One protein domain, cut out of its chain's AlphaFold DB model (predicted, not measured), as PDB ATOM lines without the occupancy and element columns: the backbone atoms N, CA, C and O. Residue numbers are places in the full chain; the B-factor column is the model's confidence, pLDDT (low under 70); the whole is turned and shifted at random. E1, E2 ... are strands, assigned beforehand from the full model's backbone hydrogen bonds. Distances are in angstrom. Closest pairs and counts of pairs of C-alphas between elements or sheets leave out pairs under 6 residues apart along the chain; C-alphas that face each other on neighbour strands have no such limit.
ATOM      1  N   GLU A 476     128.812 -59.845  44.494       85.88
ATOM      2  CA  GLU A 476     127.924 -60.961  44.166       85.88
ATOM      3  C   GLU A 476     127.655 -60.948  42.652       85.88
ATOM      4  O   GLU A 476     127.221 -59.940  42.089       85.88
ATOM      5  N   VAL A 477     127.974 -62.053  41.972       87.38
ATOM      6  CA  VAL A 477     127.954 -62.180  40.508       87.38
ATOM      7  C   VAL A 477     126.748 -63.028  40.111       87.38
ATOM      8  O   VAL A 477     126.704 -64.227  40.382       87.38
ATOM      9  N   HIS A 478     125.746 -62.413  39.484       87.62
ATOM     10  CA  HIS A 478     124.471 -63.056  39.149       87.62
ATOM     11  C   HIS A 478     124.367 -63.352  37.655       87.62
ATOM     12  O   HIS A 478     124.453 -62.438  36.829       87.62
ATOM     13  N   SER A 479     124.054 -64.603  37.315       88.06
ATOM     14  CA  SER A 479     123.601 -64.959  35.966       88.06
ATOM     15  C   SER A 479     122.301 -64.216  35.628       88.06
ATOM     16  O   SER A 479     121.463 -63.982  36.501       88.06
ATOM     17  N   ALA A 480     122.114 -63.818  34.370       83.88
ATOM     18  CA  ALA A 480     120.919 -63.105  33.937       83.88
ATOM     19  C   ALA A 480     119.781 -64.058  33.530       83.88
ATOM     20  O   ALA A 480     119.819 -64.689  32.471       83.88
ATOM     21  N   VAL A 481     118.714 -64.099  34.333       78.94
ATOM     22  CA  VAL A 481     117.515 -64.900  34.048       78.94
ATOM     23  C   VAL A 481     116.543 -64.106  33.173       78.94
ATOM     24  O   VAL A 481     116.268 -62.924  33.407       78.94
ATOM     25  N   ARG A 482     116.000 -64.768  32.147       74.81
ATOM     26  CA  ARG A 482     115.041 -64.186  31.198       74.81
ATOM     27  C   ARG A 482     113.628 -64.622  31.561       74.81
ATOM     28  O   ARG A 482     113.319 -65.807  31.528       74.81
ATOM     29  N   VAL A 483     112.765 -63.659  31.865       65.31
ATOM     30  CA  VAL A 483     111.359 -63.893  32.215       65.31
ATOM     31  C   VAL A 483     110.481 -63.374  31.071       65.31
ATOM     32  O   VAL A 483     110.658 -62.224  30.655       65.31
ATOM     33  N   PRO A 484     109.542 -64.163  30.515       53.88
ATOM     34  CA  PRO A 484     108.583 -63.644  29.542       53.88
ATOM     35  C   PRO A 484     107.727 -62.556  30.201       53.88
ATOM     36  O   PRO A 484     107.184 -62.771  31.284       53.88
ATOM     37  N   ARG A 485     107.589 -61.381  29.573       41.44
ATOM     38  CA  ARG A 485     106.626 -60.388  30.071       41.44
ATOM     39  C   ARG A 485     105.203 -60.867  29.758       41.44
ATOM     40  O   ARG A 485     104.980 -61.345  28.641       41.44
ATOM     41  N   PRO A 486     104.230 -60.701  30.673       45.22
ATOM     42  CA  PRO A 486     102.827 -60.761  30.289       45.22
ATOM     43  C   PRO A 486     102.569 -59.668  29.243       45.22
ATOM     44  O   PRO A 486     103.039 -58.538  29.389       45.22
ATOM     45  N   THR A 544     110.862 -60.820  26.206       55.75
ATOM     46  CA  THR A 544     111.417 -61.268  27.496       55.75
ATOM     47  C   THR A 544     112.116 -60.120  28.221       55.75
ATOM     48  O   THR A 544     112.977 -59.462  27.636       55.75
ATOM     49  N   LEU A 545     111.811 -59.919  29.502       61.56
ATOM     50  CA  LEU A 545     112.586 -59.051  30.387       61.56
ATOM     51  C   LEU A 545     113.787 -59.825  30.947       61.56
ATOM     52  O   LEU A 545     113.672 -61.008  31.263       61.56
ATOM     53  N   VAL A 546     114.923 -59.152  31.110       74.38
ATOM     54  CA  VAL A 546     116.099 -59.706  31.793       74.38
ATOM     55  C   VAL A 546     116.110 -59.216  33.243       74.38
ATOM     56  O   VAL A 546     115.991 -58.013  33.478       74.38
ATOM     57  N   ARG A 547     116.253 -60.129  34.209       77.00
ATOM     58  CA  ARG A 547     116.400 -59.837  35.647       77.00
ATOM     59  C   ARG A 547     117.681 -60.497  36.195       77.00
ATOM     60  O   ARG A 547     118.139 -61.479  35.605       77.00
ATOM     61  N   PRO A 548     118.253 -60.010  37.312       78.81
ATOM     62  CA  PRO A 548     119.259 -60.766  38.052       78.81
ATOM     63  C   PRO A 548     118.680 -62.116  38.487       78.81
ATOM     64  O   PRO A 548     117.564 -62.180  39.003       78.81
ATOM     65  N   GLY A 549     119.423 -63.186  38.234       75.19
ATOM     66  CA  GLY A 549     119.103 -64.543  38.651       75.19
ATOM     67  C   GLY A 549     119.764 -64.921  39.981       75.19
ATOM     68  O   GLY A 549     120.133 -64.040  40.768       75.19
ATOM     69  N   PRO A 550     119.940 -66.230  40.250       79.31
ATOM     70  CA  PRO A 550     120.720 -66.678  41.395       79.31
ATOM     71  C   PRO A 550     122.169 -66.177  41.307       79.31
ATOM     72  O   PRO A 550     122.706 -65.941  40.220       79.31
ATOM     73  N   ILE A 551     122.802 -66.046  42.473       81.19
ATOM     74  CA  ILE A 551     124.245 -65.817  42.583       81.19
ATOM     75  C   ILE A 551     124.944 -67.030  41.960       81.19
ATOM     76  O   ILE A 551     124.769 -68.151  42.437       81.19
ATOM     77  N   ALA A 552     125.704 -66.799  40.892       80.44
ATOM     78  CA  ALA A 552     126.554 -67.805  40.266       80.44
ATOM     79  C   ALA A 552     127.888 -67.915  41.018       80.44
ATOM     80  O   ALA A 552     128.300 -69.010  41.387       80.44
ATOM     81  N   GLU A 553     128.507 -66.771  41.320       83.69
ATOM     82  CA  GLU A 553     129.787 -66.686  42.026       83.69
ATOM     83  C   GLU A 553     129.798 -65.495  43.001       83.69
ATOM     84  O   GLU A 553     129.010 -64.555  42.882       83.69
ATOM     85  N   VAL A 554     130.722 -65.510  43.959       84.31
ATOM     86  CA  VAL A 554     131.044 -64.373  44.825       84.31
ATOM     87  C   VAL A 554     132.546 -64.139  44.738       84.31
ATOM     88  O   VAL A 554     133.321 -65.014  45.119       84.31
ATOM     89  N   ILE A 555     132.955 -62.970  44.247       86.69
ATOM     90  CA  ILE A 555     134.371 -62.604  44.100       86.69
ATOM     91  C   ILE A 555     134.780 -61.556  45.153       86.69
ATOM     92  O   ILE A 555     133.921 -60.798  45.625       86.69
ATOM     93  N   PRO A 556     136.069 -61.487  45.540       82.38
ATOM     94  CA  PRO A 556     136.577 -60.471  46.460       82.38
ATOM     95  C   PRO A 556     136.259 -59.046  45.995       82.38
ATOM     96  O   PRO A 556     136.318 -58.730  44.808       82.38
ATOM     97  N   GLY A 557     135.943 -58.156  46.935       75.12
ATOM     98  CA  GLY A 557     135.536 -56.785  46.634       75.12
ATOM     99  C   GLY A 557     136.628 -55.919  45.998       75.12
ATOM    100  O   GLY A 557     136.316 -54.843  45.488       75.12
ATOM    101  N   ASP A 558     137.892 -56.336  46.055       79.62
ATOM    102  CA  ASP A 558     139.054 -55.692  45.429       79.62
ATOM    103  C   ASP A 558     139.403 -56.268  44.039       79.62
ATOM    104  O   ASP A 558     140.291 -55.738  43.369       79.62
ATOM    105  N   ALA A 559     138.692 -57.309  43.588       85.62
ATOM    106  CA  ALA A 559     139.019 -58.066  42.387       85.62
ATOM    107  C   ALA A 559     139.090 -57.204  41.113       85.62
ATOM    108  O   ALA A 559     138.230 -56.356  40.838       85.62
ATOM    109  N   ARG A 560     140.097 -57.479  40.278       89.25
ATOM    110  CA  ARG A 560     140.313 -56.842  38.972       89.25
ATOM    111  C   ARG A 560     140.225 -57.904  37.878       89.25
ATOM    112  O   ARG A 560     141.049 -58.806  37.837       89.25
ATOM    113  N   ILE A 561     139.223 -57.818  37.007       90.69
ATOM    114  CA  ILE A 561     139.003 -58.755  35.898       90.69
ATOM    115  C   ILE A 561     140.140 -58.608  34.885       90.69
ATOM    116  O   ILE A 561     140.357 -57.517  34.355       90.69
ATOM    117  N   THR A 562     140.854 -59.699  34.621       91.88
ATOM    118  CA  THR A 562     142.012 -59.768  33.717       91.88
ATOM    119  C   THR A 562     141.658 -60.372  32.362       91.88
ATOM    120  O   THR A 562     142.215 -59.937  31.356       91.88
ATOM    121  N   SER A 563     140.695 -61.297  32.293       91.19
ATOM    122  CA  SER A 563     140.093 -61.752  31.031       91.19
ATOM    123  C   SER A 563     138.681 -62.316  31.219       91.19
ATOM    124  O   SER A 563     138.263 -62.618  32.336       91.19
ATOM    125  N   ILE A 564     137.926 -62.438  30.126       92.19
ATOM    126  CA  ILE A 564     136.635 -63.141  30.069       92.19
ATOM    127  C   ILE A 564     136.664 -64.101  28.876       92.19
ATOM    128  O   ILE A 564     136.899 -63.662  27.751       92.19
ATOM    129  N   ALA A 565     136.407 -65.385  29.119       91.12
ATOM    130  CA  ALA A 565     136.273 -66.429  28.100       91.12
ATOM    131  C   ALA A 565     134.848 -67.011  28.068       91.12
ATOM    132  O   ALA A 565     134.077 -66.812  29.011       91.12
ATOM    133  N   PHE A 566     134.502 -67.724  26.995       89.69
ATOM    134  CA  PHE A 566     133.198 -68.366  26.811       89.69
ATOM    135  C   PHE A 566     133.340 -69.819  26.347       89.69
ATOM    136  O   PHE A 566     133.972 -70.082  25.323       89.69
ATOM    137  N   ASP A 567     132.686 -70.731  27.063       87.00
ATOM    138  CA  ASP A 567     132.571 -72.150  26.724       87.00
ATOM    139  C   ASP A 567     131.158 -72.451  26.197       87.00
ATOM    140  O   ASP A 567     130.173 -71.845  26.632       87.00
ATOM    141  N   ASP A 568     131.065 -73.361  25.223       81.94
ATOM    142  CA  ASP A 568     129.853 -73.790  24.493       81.94
ATOM    143  C   ASP A 568     129.025 -72.684  23.787       81.94
ATOM    144  O   ASP A 568     128.112 -72.971  23.007       81.94
ATOM    145  N   VAL A 569     129.386 -71.404  23.946       84.50
ATOM    146  CA  VAL A 569     128.730 -70.253  23.307       84.50
ATOM    147  C   VAL A 569     129.742 -69.397  22.546       84.50
ATOM    148  O   VAL A 569     130.558 -68.695  23.132       84.50
ATOM    149  N   VAL A 570     129.616 -69.361  21.215       84.56
ATOM    150  CA  VAL A 570     130.314 -68.369  20.377       84.56
ATOM    151  C   VAL A 570     129.762 -66.966  20.659       84.56
ATOM    152  O   VAL A 570     128.543 -66.767  20.669       84.56
ATOM    153  N   VAL A 571     130.665 -66.004  20.863       85.31
ATOM    154  CA  VAL A 571     130.395 -64.586  21.148       85.31
ATOM    155  C   VAL A 571     131.307 -63.725  20.275       85.31
ATOM    156  O   VAL A 571     132.492 -64.023  20.171       85.31
ATOM    157  N   ASP A 572     130.779 -62.644  19.694       86.44
ATOM    158  CA  ASP A 572     131.547 -61.716  18.844       86.44
ATOM    159  C   ASP A 572     131.964 -60.439  19.594       86.44
ATOM    160  O   ASP A 572     132.985 -59.818  19.288       86.44
ATOM    161  N   ARG A 573     131.156 -60.008  20.573       88.44
ATOM    162  CA  ARG A 573     131.345 -58.758  21.331       88.44
ATOM    163  C   ARG A 573     130.976 -58.921  22.797       88.44
ATOM    164  O   ARG A 573     129.941 -59.509  23.103       88.44
ATOM    165  N   VAL A 574     131.755 -58.293  23.676       90.31
ATOM    166  CA  VAL A 574     131.508 -58.182  25.125       90.31
ATOM    167  C   VAL A 574     131.485 -56.706  25.510       90.31
ATOM    168  O   VAL A 574     132.324 -55.945  25.043       90.31
ATOM    169  N   ARG A 575     130.555 -56.275  26.365       90.19
ATOM    170  CA  ARG A 575     130.504 -54.906  26.897       90.19
ATOM    171  C   ARG A 575     130.375 -54.918  28.415       90.19
ATOM    172  O   ARG A 575     129.541 -55.648  28.951       90.19
ATOM    173  N   LEU A 576     131.200 -54.112  29.083       90.56
ATOM    174  CA  LEU A 576     131.257 -53.980  30.542       90.56
ATOM    175  C   LEU A 576     130.661 -52.633  30.957       90.56
ATOM    176  O   LEU A 576     131.357 -51.619  30.922       90.56
ATOM    177  N   ASP A 577     129.384 -52.589  31.326       85.31
ATOM    178  CA  ASP A 577     128.731 -51.320  31.653       85.31
ATOM    179  C   ASP A 577     129.215 -50.793  33.008       85.31
ATOM    180  O   ASP A 577     129.059 -51.447  34.038       85.31
ATOM    181  N   GLN A 578     129.820 -49.603  32.987       83.50
ATOM    182  CA  GLN A 578     130.395 -48.916  34.145       83.50
ATOM    183  C   GLN A 578     129.755 -47.523  34.285       83.50
ATOM    184  O   GLN A 578     129.605 -46.829  33.271       83.50
ATOM    185  N   PRO A 579     129.397 -47.064  35.499       76.50
ATOM    186  CA  PRO A 579     128.799 -45.745  35.696       76.50
ATOM    187  C   PRO A 579     129.678 -44.608  35.149       76.50
ATOM    188  O   PRO A 579     130.805 -44.405  35.594       76.50
ATOM    189  N   GLY A 580     129.145 -43.843  34.193       74.31
ATOM    190  CA  GLY A 580     129.825 -42.687  33.592       74.31
ATOM    191  C   GLY A 580     130.747 -42.988  32.402       74.31
ATOM    192  O   GLY A 580     131.301 -42.048  31.836       74.31
ATOM    193  N   VAL A 581     130.891 -44.250  31.980       81.38
ATOM    194  CA  VAL A 581     131.672 -44.633  30.786       81.38
ATOM    195  C   VAL A 581     130.748 -44.786  29.569       81.38
ATOM    196  O   VAL A 581     129.652 -45.331  29.675       81.38
ATOM    197  N   ALA A 582     131.181 -44.302  28.400       81.38
ATOM    198  CA  ALA A 582     130.424 -44.430  27.151       81.38
ATOM    199  C   ALA A 582     130.387 -45.886  26.645       81.38
ATOM    200  O   ALA A 582     131.387 -46.601  26.721       81.38
ATOM    201  N   ALA A 583     129.251 -46.313  26.084       75.81
ATOM    202  CA  ALA A 583     129.008 -47.706  25.696       75.81
ATOM    203  C   ALA A 583     129.931 -48.208  24.567       75.81
ATOM    204  O   ALA A 583     130.201 -49.405  24.460       75.81
ATOM    205  N   GLU A 584     130.431 -47.306  23.724       76.50
ATOM    206  CA  GLU A 584     131.440 -47.591  22.704       76.50
ATOM    207  C   GLU A 584     132.798 -47.882  23.353       76.50
ATOM    208  O   GLU A 584     133.450 -48.861  22.999       76.50
ATOM    209  N   ALA A 585     133.191 -47.074  24.344       77.19
ATOM    210  CA  ALA A 585     134.456 -47.202  25.068       77.19
ATOM    211  C   ALA A 585     134.494 -48.409  26.022       77.19
ATOM    212  O   ALA A 585     135.575 -48.838  26.421       77.19
ATOM    213  N   SER A 586     133.332 -48.966  26.379       81.75
ATOM    214  CA  SER A 586     133.215 -50.180  27.189       81.75
ATOM    215  C   SER A 586     132.955 -51.464  26.391       81.75
ATOM    216  O   SER A 586     132.782 -52.520  27.008       81.75
ATOM    217  N   THR A 587     132.904 -51.408  25.049       86.12
ATOM    218  CA  THR A 587     132.707 -52.596  24.199       86.12
ATOM    219  C   THR A 587     134.022 -53.110  23.613       86.12
ATOM    220  O   THR A 587     134.757 -52.381  22.955       86.12
ATOM    221  N   PHE A 588     134.250 -54.410  23.762       86.94
ATOM    222  CA  PHE A 588     135.414 -55.151  23.296       86.94
ATOM    223  C   PHE A 588     134.988 -56.200  22.258       86.94
ATOM    224  O   PHE A 588     133.907 -56.789  22.357       86.94
ATOM    225  N   MET A 589     135.833 -56.431  21.253       84.62
ATOM    226  CA  MET A 589     135.646 -57.496  20.260       84.62
ATOM    227  C   MET A 589     136.266 -58.798  20.778       84.62
ATOM    228  O   MET A 589     137.369 -58.771  21.321       84.62
ATOM    229  N   VAL A 590     135.596 -59.931  20.567       83.25
ATOM    230  CA  VAL A 590     136.194 -61.261  20.761       83.25
ATOM    231  C   VAL A 590     137.039 -61.593  19.530       83.25
ATOM    232  O   VAL A 590     136.623 -61.326  18.400       83.25
ATOM    233  N   ALA A 591     138.232 -62.159  19.717       77.75
ATOM    234  CA  ALA A 591     139.056 -62.580  18.587       77.75
ATOM    235  C   ALA A 591     138.530 -63.896  17.984       77.75
ATOM    236  O   ALA A 591     138.235 -64.862  18.695       77.75
ATOM    237  N   ALA A 592     138.417 -63.942  16.655       66.88
ATOM    238  CA  ALA A 592     137.895 -65.105  15.945       66.88
ATOM    239  C   ALA A 592     138.752 -66.353  16.229       66.88
ATOM    240  O   ALA A 592     139.940 -66.388  15.911       66.88
ATOM    241  N   GLY A 593     138.134 -67.375  16.828       65.38
ATOM    242  CA  GLY A 593     138.784 -68.641  17.174       65.38
ATOM    243  C   GLY A 593     139.439 -68.714  18.561       65.38
ATOM    244  O   GLY A 593     139.932 -69.785  18.897       65.38
ATOM    245  N   THR A 594     139.435 -67.648  19.379       73.38
ATOM    246  CA  THR A 594     139.943 -67.720  20.771       73.38
ATOM    247  C   THR A 594     138.847 -67.873  21.823       73.38
ATOM    248  O   THR A 594     139.114 -68.418  22.887       73.38
ATOM    249  N   GLY A 595     137.638 -67.357  21.566       77.19
ATOM    250  CA  GLY A 595     136.545 -67.344  22.548       77.19
ATOM    251  C   GLY A 595     136.804 -66.469  23.787       77.19
ATOM    252  O   GLY A 595     136.047 -66.554  24.748       77.19
ATOM    253  N   GLN A 596     137.852 -65.634  23.781       84.06
ATOM    254  CA  GLN A 596     138.322 -64.877  24.948       84.06
ATOM    255  C   GLN A 596     138.601 -63.399  24.620       84.06
ATOM    256  O   GLN A 596     139.046 -63.060  23.520       84.06
ATOM    257  N   VAL A 597     138.351 -62.532  25.607       89.00
ATOM    258  CA  VAL A 597     138.715 -61.107  25.653       89.00
ATOM    259  C   VAL A 597     139.672 -60.881  26.820       89.00
ATOM    260  O   VAL A 597     139.334 -61.202  27.958       89.00
ATOM    261  N   ASP A 598     140.833 -60.289  26.553       87.56
ATOM    262  CA  ASP A 598     141.838 -59.953  27.567       87.56
ATOM    263  C   ASP A 598     141.833 -58.455  27.909       87.56
ATOM    264  O   ASP A 598     141.626 -57.601  27.045       87.56
ATOM    265  N   PHE A 599     142.125 -58.131  29.171       88.81
ATOM    266  CA  PHE A 599     142.188 -56.765  29.699       88.81
ATOM    267  C   PHE A 599     143.593 -56.475  30.261       88.81
ATOM    268  O   PHE A 599     143.812 -56.637  31.463       88.81
ATOM    269  N   PRO A 600     144.562 -56.004  29.445       75.56
ATOM    270  CA  PRO A 600     145.977 -55.912  29.842       75.56
ATOM    271  C   PRO A 600     146.300 -55.011  31.046       75.56
ATOM    272  O   PRO A 600     147.390 -55.109  31.598       75.56
ATOM    273  N   GLN A 601     145.385 -54.124  31.450       79.06
ATOM    274  CA  GLN A 601     145.518 -53.294  32.658       79.06
ATOM    275  C   GLN A 601     144.586 -53.726  33.806       79.06
ATOM    276  O   GLN A 601     144.663 -53.153  34.893       79.06
ATOM    277  N   GLY A 602     143.725 -54.725  33.589       81.56
ATOM    278  CA  GLY A 602     142.678 -55.188  34.504       81.56
ATOM    279  C   GLY A 602     141.531 -54.185  34.711       81.56
ATOM    280  O   GLY A 602     141.760 -52.992  34.902       81.56
ATOM    281  N   VAL A 603     140.283 -54.660  34.725       87.25
ATOM    282  CA  VAL A 603     139.095 -53.832  35.010       87.25
ATOM    283  C   VAL A 603     138.628 -54.092  36.440       87.25
ATOM    284  O   VAL A 603     138.338 -55.229  36.792       87.25
ATOM    285  N   ALA A 604     138.545 -53.064  37.287       86.75
ATOM    286  CA  ALA A 604     138.088 -53.236  38.669       86.75
ATOM    287  C   ALA A 604     136.624 -53.714  38.694       86.75
ATOM    288  O   ALA A 604     135.732 -52.980  38.270       86.75
ATOM    289  N   ALA A 605     136.366 -54.921  39.211       82.94
ATOM    290  CA  ALA A 605     135.041 -55.543  39.170       82.94
ATOM    291  C   ALA A 605     133.982 -54.705  39.909       82.94
ATOM    292  O   ALA A 605     132.841 -54.618  39.469       82.94
ATOM    293  N   ARG A 606     134.398 -54.000  40.972       78.25
ATOM    294  CA  ARG A 606     133.585 -53.048  41.751       78.25
ATOM    295  C   ARG A 606     133.014 -51.885  40.916       78.25
ATOM    296  O   ARG A 606     132.064 -51.249  41.351       78.25
ATOM    297  N   GLY A 607     133.606 -51.575  39.759       77.25
ATOM    298  CA  GLY A 607     133.149 -50.507  38.862       77.25
ATOM    299  C   GLY A 607     132.137 -50.948  37.802       77.25
ATOM    300  O   GLY A 607     131.621 -50.094  37.087       77.25
ATOM    301  N   ILE A 608     131.868 -52.251  37.673       86.38
ATOM    302  CA  ILE A 608     130.990 -52.821  36.644       86.38
ATOM    303  C   ILE A 608     129.609 -53.068  37.254       86.38
ATOM    304  O   ILE A 608     129.496 -53.758  38.260       86.38
ATOM    305  N   ASP A 609     128.566 -52.544  36.616       84.88
ATOM    306  CA  ASP A 609     127.166 -52.852  36.929       84.88
ATOM    307  C   ASP A 609     126.755 -54.171  36.261       84.88
ATOM    308  O   ASP A 609     126.341 -55.128  36.916       84.88
ATOM    309  N   THR A 610     126.893 -54.255  34.933       88.06
ATOM    310  CA  THR A 610     126.396 -55.401  34.159       88.06
ATOM    311  C   THR A 610     127.260 -55.741  32.947       88.06
ATOM    312  O   THR A 610     127.888 -54.879  32.330       88.06
ATOM    313  N   ILE A 611     127.273 -57.027  32.585       90.75
ATOM    314  CA  ILE A 611     127.969 -57.548  31.402       90.75
ATOM    315  C   ILE A 611     126.940 -57.871  30.319       90.75
ATOM    316  O   ILE A 611     125.960 -58.592  30.547       90.75
ATOM    317  N   HIS A 612     127.187 -57.343  29.125       90.56
ATOM    318  CA  HIS A 612     126.432 -57.616  27.909       90.56
ATOM    319  C   HIS A 612     127.295 -58.364  26.887       90.56
ATOM    320  O   HIS A 612     128.494 -58.113  26.791       90.56
ATOM    321  N   ILE A 613     126.676 -59.204  26.057       90.00
ATOM    322  CA  ILE A 613     127.324 -59.852  24.906       90.00
ATOM    323  C   ILE A 613     126.457 -59.783  23.644       90.00
ATOM    324  O   ILE A 613     125.235 -59.685  23.741       90.00
ATOM    325  N   ALA A 614     127.064 -59.862  22.462       87.06
ATOM    326  CA  ALA A 614     126.356 -60.090  21.198       87.06
ATOM    327  C   ALA A 614     127.021 -61.203  20.384       87.06
ATOM    328  O   ALA A 614     128.235 -61.403  20.472       87.06
ATOM    329  N   ARG A 615     126.209 -61.896  19.579       84.81
ATOM    330  CA  ARG A 615     126.652 -62.905  18.613       84.81
ATOM    331  C   ARG A 615     125.773 -62.903  17.364       84.81
ATOM    332  O   ARG A 615     124.559 -62.745  17.498       84.81
ATOM    333  N   ASP A 616     126.336 -63.132  16.185       77.38
ATOM    334  CA  ASP A 616     125.563 -63.296  14.949       77.38
ATOM    335  C   ASP A 616     125.229 -64.779  14.701       77.38
ATOM    336  O   ASP A 616     125.975 -65.523  14.068       77.38
ATOM    337  N   ALA A 617     124.115 -65.248  15.279       67.31
ATOM    338  CA  ALA A 617     123.713 -66.655  15.224       67.31
ATOM    339  C   ALA A 617     122.191 -66.844  15.104       67.31
ATOM    340  O   ALA A 617     121.405 -66.230  15.828       67.31
ATOM    341  N   ALA A 618     121.779 -67.773  14.235       60.56
ATOM    342  CA  ALA A 618     120.376 -68.040  13.895       60.56
ATOM    343  C   ALA A 618     119.581 -68.852  14.944       60.56
ATOM    344  O   ALA A 618     118.381 -69.062  14.776       60.56
ATOM    345  N   ALA A 619     120.226 -69.312  16.020       74.56
ATOM    346  CA  ALA A 619     119.624 -70.117  17.084       74.56
ATOM    347  C   ALA A 619     119.930 -69.537  18.476       74.56
ATOM    348  O   ALA A 619     120.833 -68.710  18.638       74.56
ATOM    349  N   ALA A 620     119.187 -69.978  19.493       78.56
ATOM    350  CA  ALA A 620     119.561 -69.759  20.891       78.56
ATOM    351  C   ALA A 620     120.742 -70.671  21.291       78.56
ATOM    352  O   ALA A 620     121.066 -71.611  20.566       78.56
ATOM    353  N   ALA A 621     121.408 -70.381  22.407       80.06
ATOM    354  CA  ALA A 621     122.384 -71.277  23.032       80.06
ATOM    355  C   ALA A 621     122.519 -71.001  24.534       80.06
ATOM    356  O   ALA A 621     122.200 -69.907  25.007       80.06
ATOM    357  N   GLU A 622     123.044 -71.990  25.247       82.75
ATOM    358  CA  GLU A 622     123.383 -71.950  26.667       82.75
ATOM    359  C   GLU A 622     124.825 -72.456  26.831       82.75
ATOM    360  O   GLU A 622     125.301 -73.219  25.993       82.75
ATOM    361  N   GLY A 623     125.524 -71.997  27.869       87.06
ATOM    362  CA  GLY A 623     126.917 -72.359  28.162       87.06
ATOM    363  C   GLY A 623     127.459 -71.535  29.330       87.06
ATOM    364  O   GLY A 623     126.671 -71.015  30.127       87.06
ATOM    365  N   SER A 624     128.778 -71.377  29.441       87.81
ATOM    366  CA  SER A 624     129.413 -70.654  30.555       87.81
ATOM    367  C   SER A 624     130.332 -69.518  30.114       87.81
ATOM    368  O   SER A 624     131.039 -69.598  29.117       87.81
ATOM    369  N   MET A 625     130.331 -68.445  30.901       91.62
ATOM    370  CA  MET A 625     131.261 -67.326  30.820       91.62
ATOM    371  C   MET A 625     132.255 -67.430  31.979       91.62
ATOM    372  O   MET A 625     131.862 -67.350  33.144       91.62
ATOM    373  N   VAL A 626     133.539 -67.581  31.665       91.00
ATOM    374  CA  VAL A 626     134.621 -67.704  32.646       91.00
ATOM    375  C   VAL A 626     135.301 -66.350  32.820       91.00
ATOM    376  O   VAL A 626     136.031 -65.886  31.945       91.00
ATOM    377  N   ILE A 627     135.068 -65.708  33.961       92.19
ATOM    378  CA  ILE A 627     135.686 -64.441  34.352       92.19
ATOM    379  C   ILE A 627     136.991 -64.750  35.095       92.19
ATOM    380  O   ILE A 627     136.969 -65.264  36.212       92.19
ATOM    381  N   ARG A 628     138.139 -64.406  34.509       92.75
ATOM    382  CA  ARG A 628     139.435 -64.436  35.196       92.75
ATOM    383  C   ARG A 628     139.658 -63.115  35.914       92.75
ATOM    384  O   ARG A 628     139.469 -62.052  35.325       92.75
ATOM    385  N   TYR A 629     140.064 -63.169  37.176       92.00
ATOM    386  CA  TYR A 629     140.307 -61.981  37.989       92.00
ATOM    387  C   TYR A 629     141.555 -62.123  38.857       92.00
ATOM    388  O   TYR A 629     142.019 -63.224  39.137       92.00
ATOM    389  N   GLU A 630     142.090 -60.986  39.285       90.19
ATOM    390  CA  GLU A 630     143.215 -60.868  40.205       90.19
ATOM    391  C   GLU A 630     142.756 -60.202  41.511       90.19
ATOM    392  O   GLU A 630     142.052 -59.190  41.473       90.19
ATOM    393  N   SER A 631     143.141 -60.764  42.656       84.56
ATOM    394  CA  SER A 631     142.946 -60.207  44.004       84.56
ATOM    395  C   SER A 631     144.166 -60.579  44.853       84.56
ATOM    396  O   SER A 631     144.674 -61.692  44.735       84.56
ATOM    397  N   ASP A 632     144.689 -59.638  45.645       78.75
ATOM    398  CA  ASP A 632     145.910 -59.809  46.465       78.75
ATOM    399  C   ASP A 632     147.137 -60.385  45.703       78.75
ATOM    400  O   ASP A 632     147.941 -61.148  46.238       78.75
ATOM    401  N   GLY A 633     147.259 -60.068  44.406       78.44
ATOM    402  CA  GLY A 633     148.317 -60.588  43.525       78.44
ATOM    403  C   GLY A 633     148.181 -62.071  43.141       78.44
ATOM    404  O   GLY A 633     149.116 -62.644  42.583       78.44
ATOM    405  N   GLN A 634     147.048 -62.712  43.440       81.75
ATOM    406  CA  GLN A 634     146.704 -64.065  42.996       81.75
ATOM    407  C   GLN A 634     145.651 -64.016  41.886       81.75
ATOM    408  O   GLN A 634     144.705 -63.230  41.954       81.75
ATOM    409  N   GLN A 635     145.799 -64.870  40.869       88.44
ATOM    410  CA  GLN A 635     144.804 -65.024  39.805       88.44
ATOM    411  C   GLN A 635     143.841 -66.174  40.106       88.44
ATOM    412  O   GLN A 635     144.265 -67.282  40.427       88.44
ATOM    413  N   SER A 636     142.553 -65.903  39.918       89.12
ATOM    414  CA  SER A 636     141.435 -66.817  40.143       89.12
ATOM    415  C   SER A 636     140.451 -66.772  38.969       89.12
ATOM    416  O   SER A 636     140.518 -65.904  38.096       89.12
ATOM    417  N   LEU A 637     139.531 -67.735  38.943       91.12
ATOM    418  CA  LEU A 637     138.495 -67.891  37.923       91.12
ATOM    419  C   LEU A 637     137.121 -67.905  38.599       91.12
ATOM    420  O   LEU A 637     136.993 -68.426  39.703       91.12
ATOM    421  N   ALA A 638     136.117 -67.352  37.925       87.25
ATOM    422  CA  ALA A 638     134.707 -67.424  38.293       87.25
ATOM    423  C   ALA A 638     133.882 -67.881  37.080       87.25
ATOM    424  O   ALA A 638     134.119 -67.397  35.973       87.25
ATOM    425  N   VAL A 639     132.929 -68.796  37.261       89.06
ATOM    426  CA  VAL A 639     132.199 -69.458  36.165       89.06
ATOM    427  C   VAL A 639     130.708 -69.132  36.243       89.06
ATOM    428  O   VAL A 639     129.976 -69.629  37.096       89.06
ATOM    429  N   VAL A 640     130.236 -68.300  35.314       89.06
ATOM    430  CA  VAL A 640     128.850 -67.816  35.272       89.06
ATOM    431  C   VAL A 640     128.088 -68.517  34.142       89.06
ATOM    432  O   VAL A 640     128.449 -68.326  32.981       89.06
ATOM    433  N   PRO A 641     127.018 -69.290  34.411       87.00
ATOM    434  CA  PRO A 641     126.185 -69.853  33.350       87.00
ATOM    435  C   PRO A 641     125.421 -68.736  32.624       87.00
ATOM    436  O   PRO A 641     124.923 -67.804  33.259       87.00
ATOM    437  N   ILE A 642     125.309 -68.823  31.299       87.75
ATOM    438  CA  ILE A 642     124.680 -67.810  30.441       87.75
ATOM    439  C   ILE A 642     123.712 -68.439  29.430       87.75
ATOM    440  O   ILE A 642     123.980 -69.496  28.866       87.75
ATOM    441  N   ALA A 643     122.601 -67.748  29.158       83.44
ATOM    442  CA  ALA A 643     121.605 -68.141  28.158       83.44
ATOM    443  C   ALA A 643     121.382 -67.004  27.149       83.44
ATOM    444  O   ALA A 643     121.101 -65.861  27.535       83.44
ATOM    445  N   VAL A 644     121.506 -67.300  25.853       82.62
ATOM    446  CA  VAL A 644     121.617 -66.322  24.757       82.62
ATOM    447  C   VAL A 644     120.561 -66.587  23.684       82.62
ATOM    448  O   VAL A 644     120.432 -67.700  23.182       82.62
ATOM    449  N   LEU A 645     119.800 -65.556  23.308       80.12
ATOM    450  CA  LEU A 645     118.760 -65.650  22.277       80.12
ATOM    451  C   LEU A 645     119.349 -65.559  20.859       80.12
ATOM    452  O   LEU A 645     120.443 -65.029  20.666       80.12
ATOM    453  N   ALA A 646     118.574 -66.002  19.866       79.56
ATOM    454  CA  ALA A 646     118.859 -65.866  18.435       79.56
ATOM    455  C   ALA A 646     118.745 -64.400  17.954       79.56
ATOM    456  O   ALA A 646     117.781 -64.024  17.288       79.56
ATOM    457  N   THR A 647     119.678 -63.532  18.355       75.81
ATOM    458  CA  THR A 647     119.740 -62.137  17.895       75.81
ATOM    459  C   THR A 647     121.134 -61.527  18.050       75.81
ATOM    460  O   THR A 647     121.785 -61.693  19.083       75.81
ATOM    461  N   SER A 648     121.536 -60.752  17.041       77.44
ATOM    462  CA  SER A 648     122.778 -59.972  16.972       77.44
ATOM    463  C   SER A 648     122.761 -58.668  17.786       77.44
ATOM    464  O   SER A 648     123.754 -57.941  17.821       77.44
ATOM    465  N   ALA A 649     121.664 -58.361  18.488       80.56
ATOM    466  CA  ALA A 649     121.613 -57.265  19.454       80.56
ATOM    467  C   ALA A 649     122.407 -57.586  20.741       80.56
ATOM    468  O   ALA A 649     122.460 -58.735  21.171       80.56
ATOM    469  N   MET A 650     122.967 -56.563  21.405       84.31
ATOM    470  CA  MET A 650     123.658 -56.716  22.699       84.31
ATOM    471  C   MET A 650     122.684 -57.163  23.803       84.31
ATOM    472  O   MET A 650     121.805 -56.410  24.220       84.31
ATOM    473  N   GLN A 651     122.883 -58.364  24.335       86.12
ATOM    474  CA  GLN A 651     122.043 -59.007  25.344       86.12
ATOM    475  C   GLN A 651     122.725 -58.951  26.718       86.12
ATOM    476  O   GLN A 651     123.909 -59.257  26.821       86.12
ATOM    477  N   LYS A 652     121.997 -58.582  27.780       88.12
ATOM    478  CA  LYS A 652     122.521 -58.608  29.158       88.12
ATOM    479  C   LYS A 652     122.608 -60.058  29.649       88.12
ATOM    480  O   LYS A 652     121.615 -60.776  29.541       88.12
ATOM    481  N   VAL A 653     123.770 -60.472  30.159       87.81
ATOM    482  CA  VAL A 653     124.044 -61.867  30.576       87.81
ATOM    483  C   VAL A 653     124.565 -62.024  32.004       87.81
ATOM    484  O   VAL A 653     124.416 -63.103  32.572       87.81
ATOM    485  N   CYS A 654     125.096 -60.963  32.618       89.44
ATOM    486  CA  CYS A 654     125.505 -60.977  34.024       89.44
ATOM    487  C   CYS A 654     125.232 -59.629  34.704       89.44
ATOM    488  O   CYS A 654     125.324 -58.579  34.061       89.44
ATOM    489  N   PHE A 655     124.945 -59.666  36.004       88.19
ATOM    490  CA  PHE A 655     124.883 -58.507  36.900       88.19
ATOM    491  C   PHE A 655     125.938 -58.666  37.998       88.19
ATOM    492  O   PHE A 655     126.159 -59.783  38.466       88.19
ATOM    493  N   LEU A 656     126.600 -57.577  38.388       86.25
ATOM    494  CA  LEU A 656     127.594 -57.555  39.459       86.25
ATOM    495  C   LEU A 656     127.119 -56.582  40.543       86.25
ATOM    496  O   LEU A 656     127.017 -55.380  40.318       86.25
ATOM    497  N   HIS A 657     126.835 -57.099  41.736       81.56
ATOM    498  CA  HIS A 657     126.423 -56.290  42.880       81.56
ATOM    499  C   HIS A 657     127.589 -56.160  43.863       81.56
ATOM    500  O   HIS A 657     127.862 -57.063  44.654       81.56
ATOM    501  N   GLY A 658     128.306 -55.036  43.785       70.69
ATOM    502  CA  GLY A 658     129.395 -54.697  44.700       70.69
ATOM    503  C   GLY A 658     128.913 -53.926  45.927       70.69
ATOM    504  O   GLY A 658     128.352 -52.838  45.805       70.69
ATOM    505  N   ASP A 659     129.191 -54.449  47.118       66.00
ATOM    506  CA  ASP A 659     128.858 -53.795  48.386       66.00
ATOM    507  C   ASP A 659     129.984 -52.856  48.859       66.00
ATOM    508  O   ASP A 659     130.776 -53.196  49.741       66.00
TER     509      ASP A 659
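Overview. This is residues 476 to 486 and 544 to 659 of the 1228 residues of an uncharacterized protein of Microbacterium esteraromaticum (UniProt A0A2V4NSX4). Two strongly twisted sheets stand face to face as a sandwich, one of six strands and one of four, with their strands at only 21 degrees to each other. The chain passes back and forth between the sheets, and E6, at an edge of the smaller sheet, bends sharply. The printed part has 127 residues with ten named strands, E1 to E10 in order along the chain, and no named helix: the class is all strand. The larger sheet runs E2, E1, E10, E7, E4, E5 and the smaller E6, E3, E8, E9, both antiparallel. The whole is compact, with a radius of gyration of the C-alphas of 13.9 A, and spans 43 by 34 by 28 A.

Along the chain. E1, residues 476 to 484, begins with C-alpha 476 at (127.924, -60.961, 44.166) and is 24.4 A long. E2, residues 544 to 556, is 31.5 A long and bends by 60 degrees at residue 553. E3 is residues 560 to 567, E4 573 to 577, and E5 587 to 589. E6, residues 596 to 604, bends by 97 degrees at residue 601. E7 is residues 610 to 614. E8, residues 621 to 631, is 31.4 A long, and E9, residues 634 to 644, is 31.1 A long. E10, residues 651 to 658, ends with C-alpha 658 at (129.395, -54.697, 44.700).

Arrangement. In the larger sheet, E2 and E1 are antiparallel at 166 degrees, with N 547 and O 481 at 2.9 A. E1 and E10 stand at 142 degrees, with N 478 and O 655 at 2.9 A. N 611 and O 654 are 2.9 A apart between E10 and E7, and N 575 and O 612 are 2.8 A apart between E7 and E4. E4 and the edge strand E5 form a hairpin, with N 588 and O 574 at 2.8 A. In the smaller sheet, N 599 of E6 and O 562 of E3 are 2.8 A apart, as are N 626 of E8 and O 565 of E3. E8 and E9 form a hairpin, with N 627 and O 638 at 2.8 A. Between the sheets, the closest C-alphas of E2 and E9, Ala 552 and Val 640, are 5.5 A apart; those of E5 and E6, Met 589 and Val 597, are 7.2 A apart. E3 and E10 are apart.

Size, cuts and confidence. The C-alphas farthest apart, of Pro 486 and Gly 633, are 47.4 A from each other. Residues 487 to 543 are not printed, and C-alphas 486 and 544 are 9.0 A apart across this cut. Of the links that are printed whole, none is long. The mean pLDDT of the printed part is 81.9, with residues 483 to 486, 544 to 545, 592 to 593, 617 to 618 and 659 under 70.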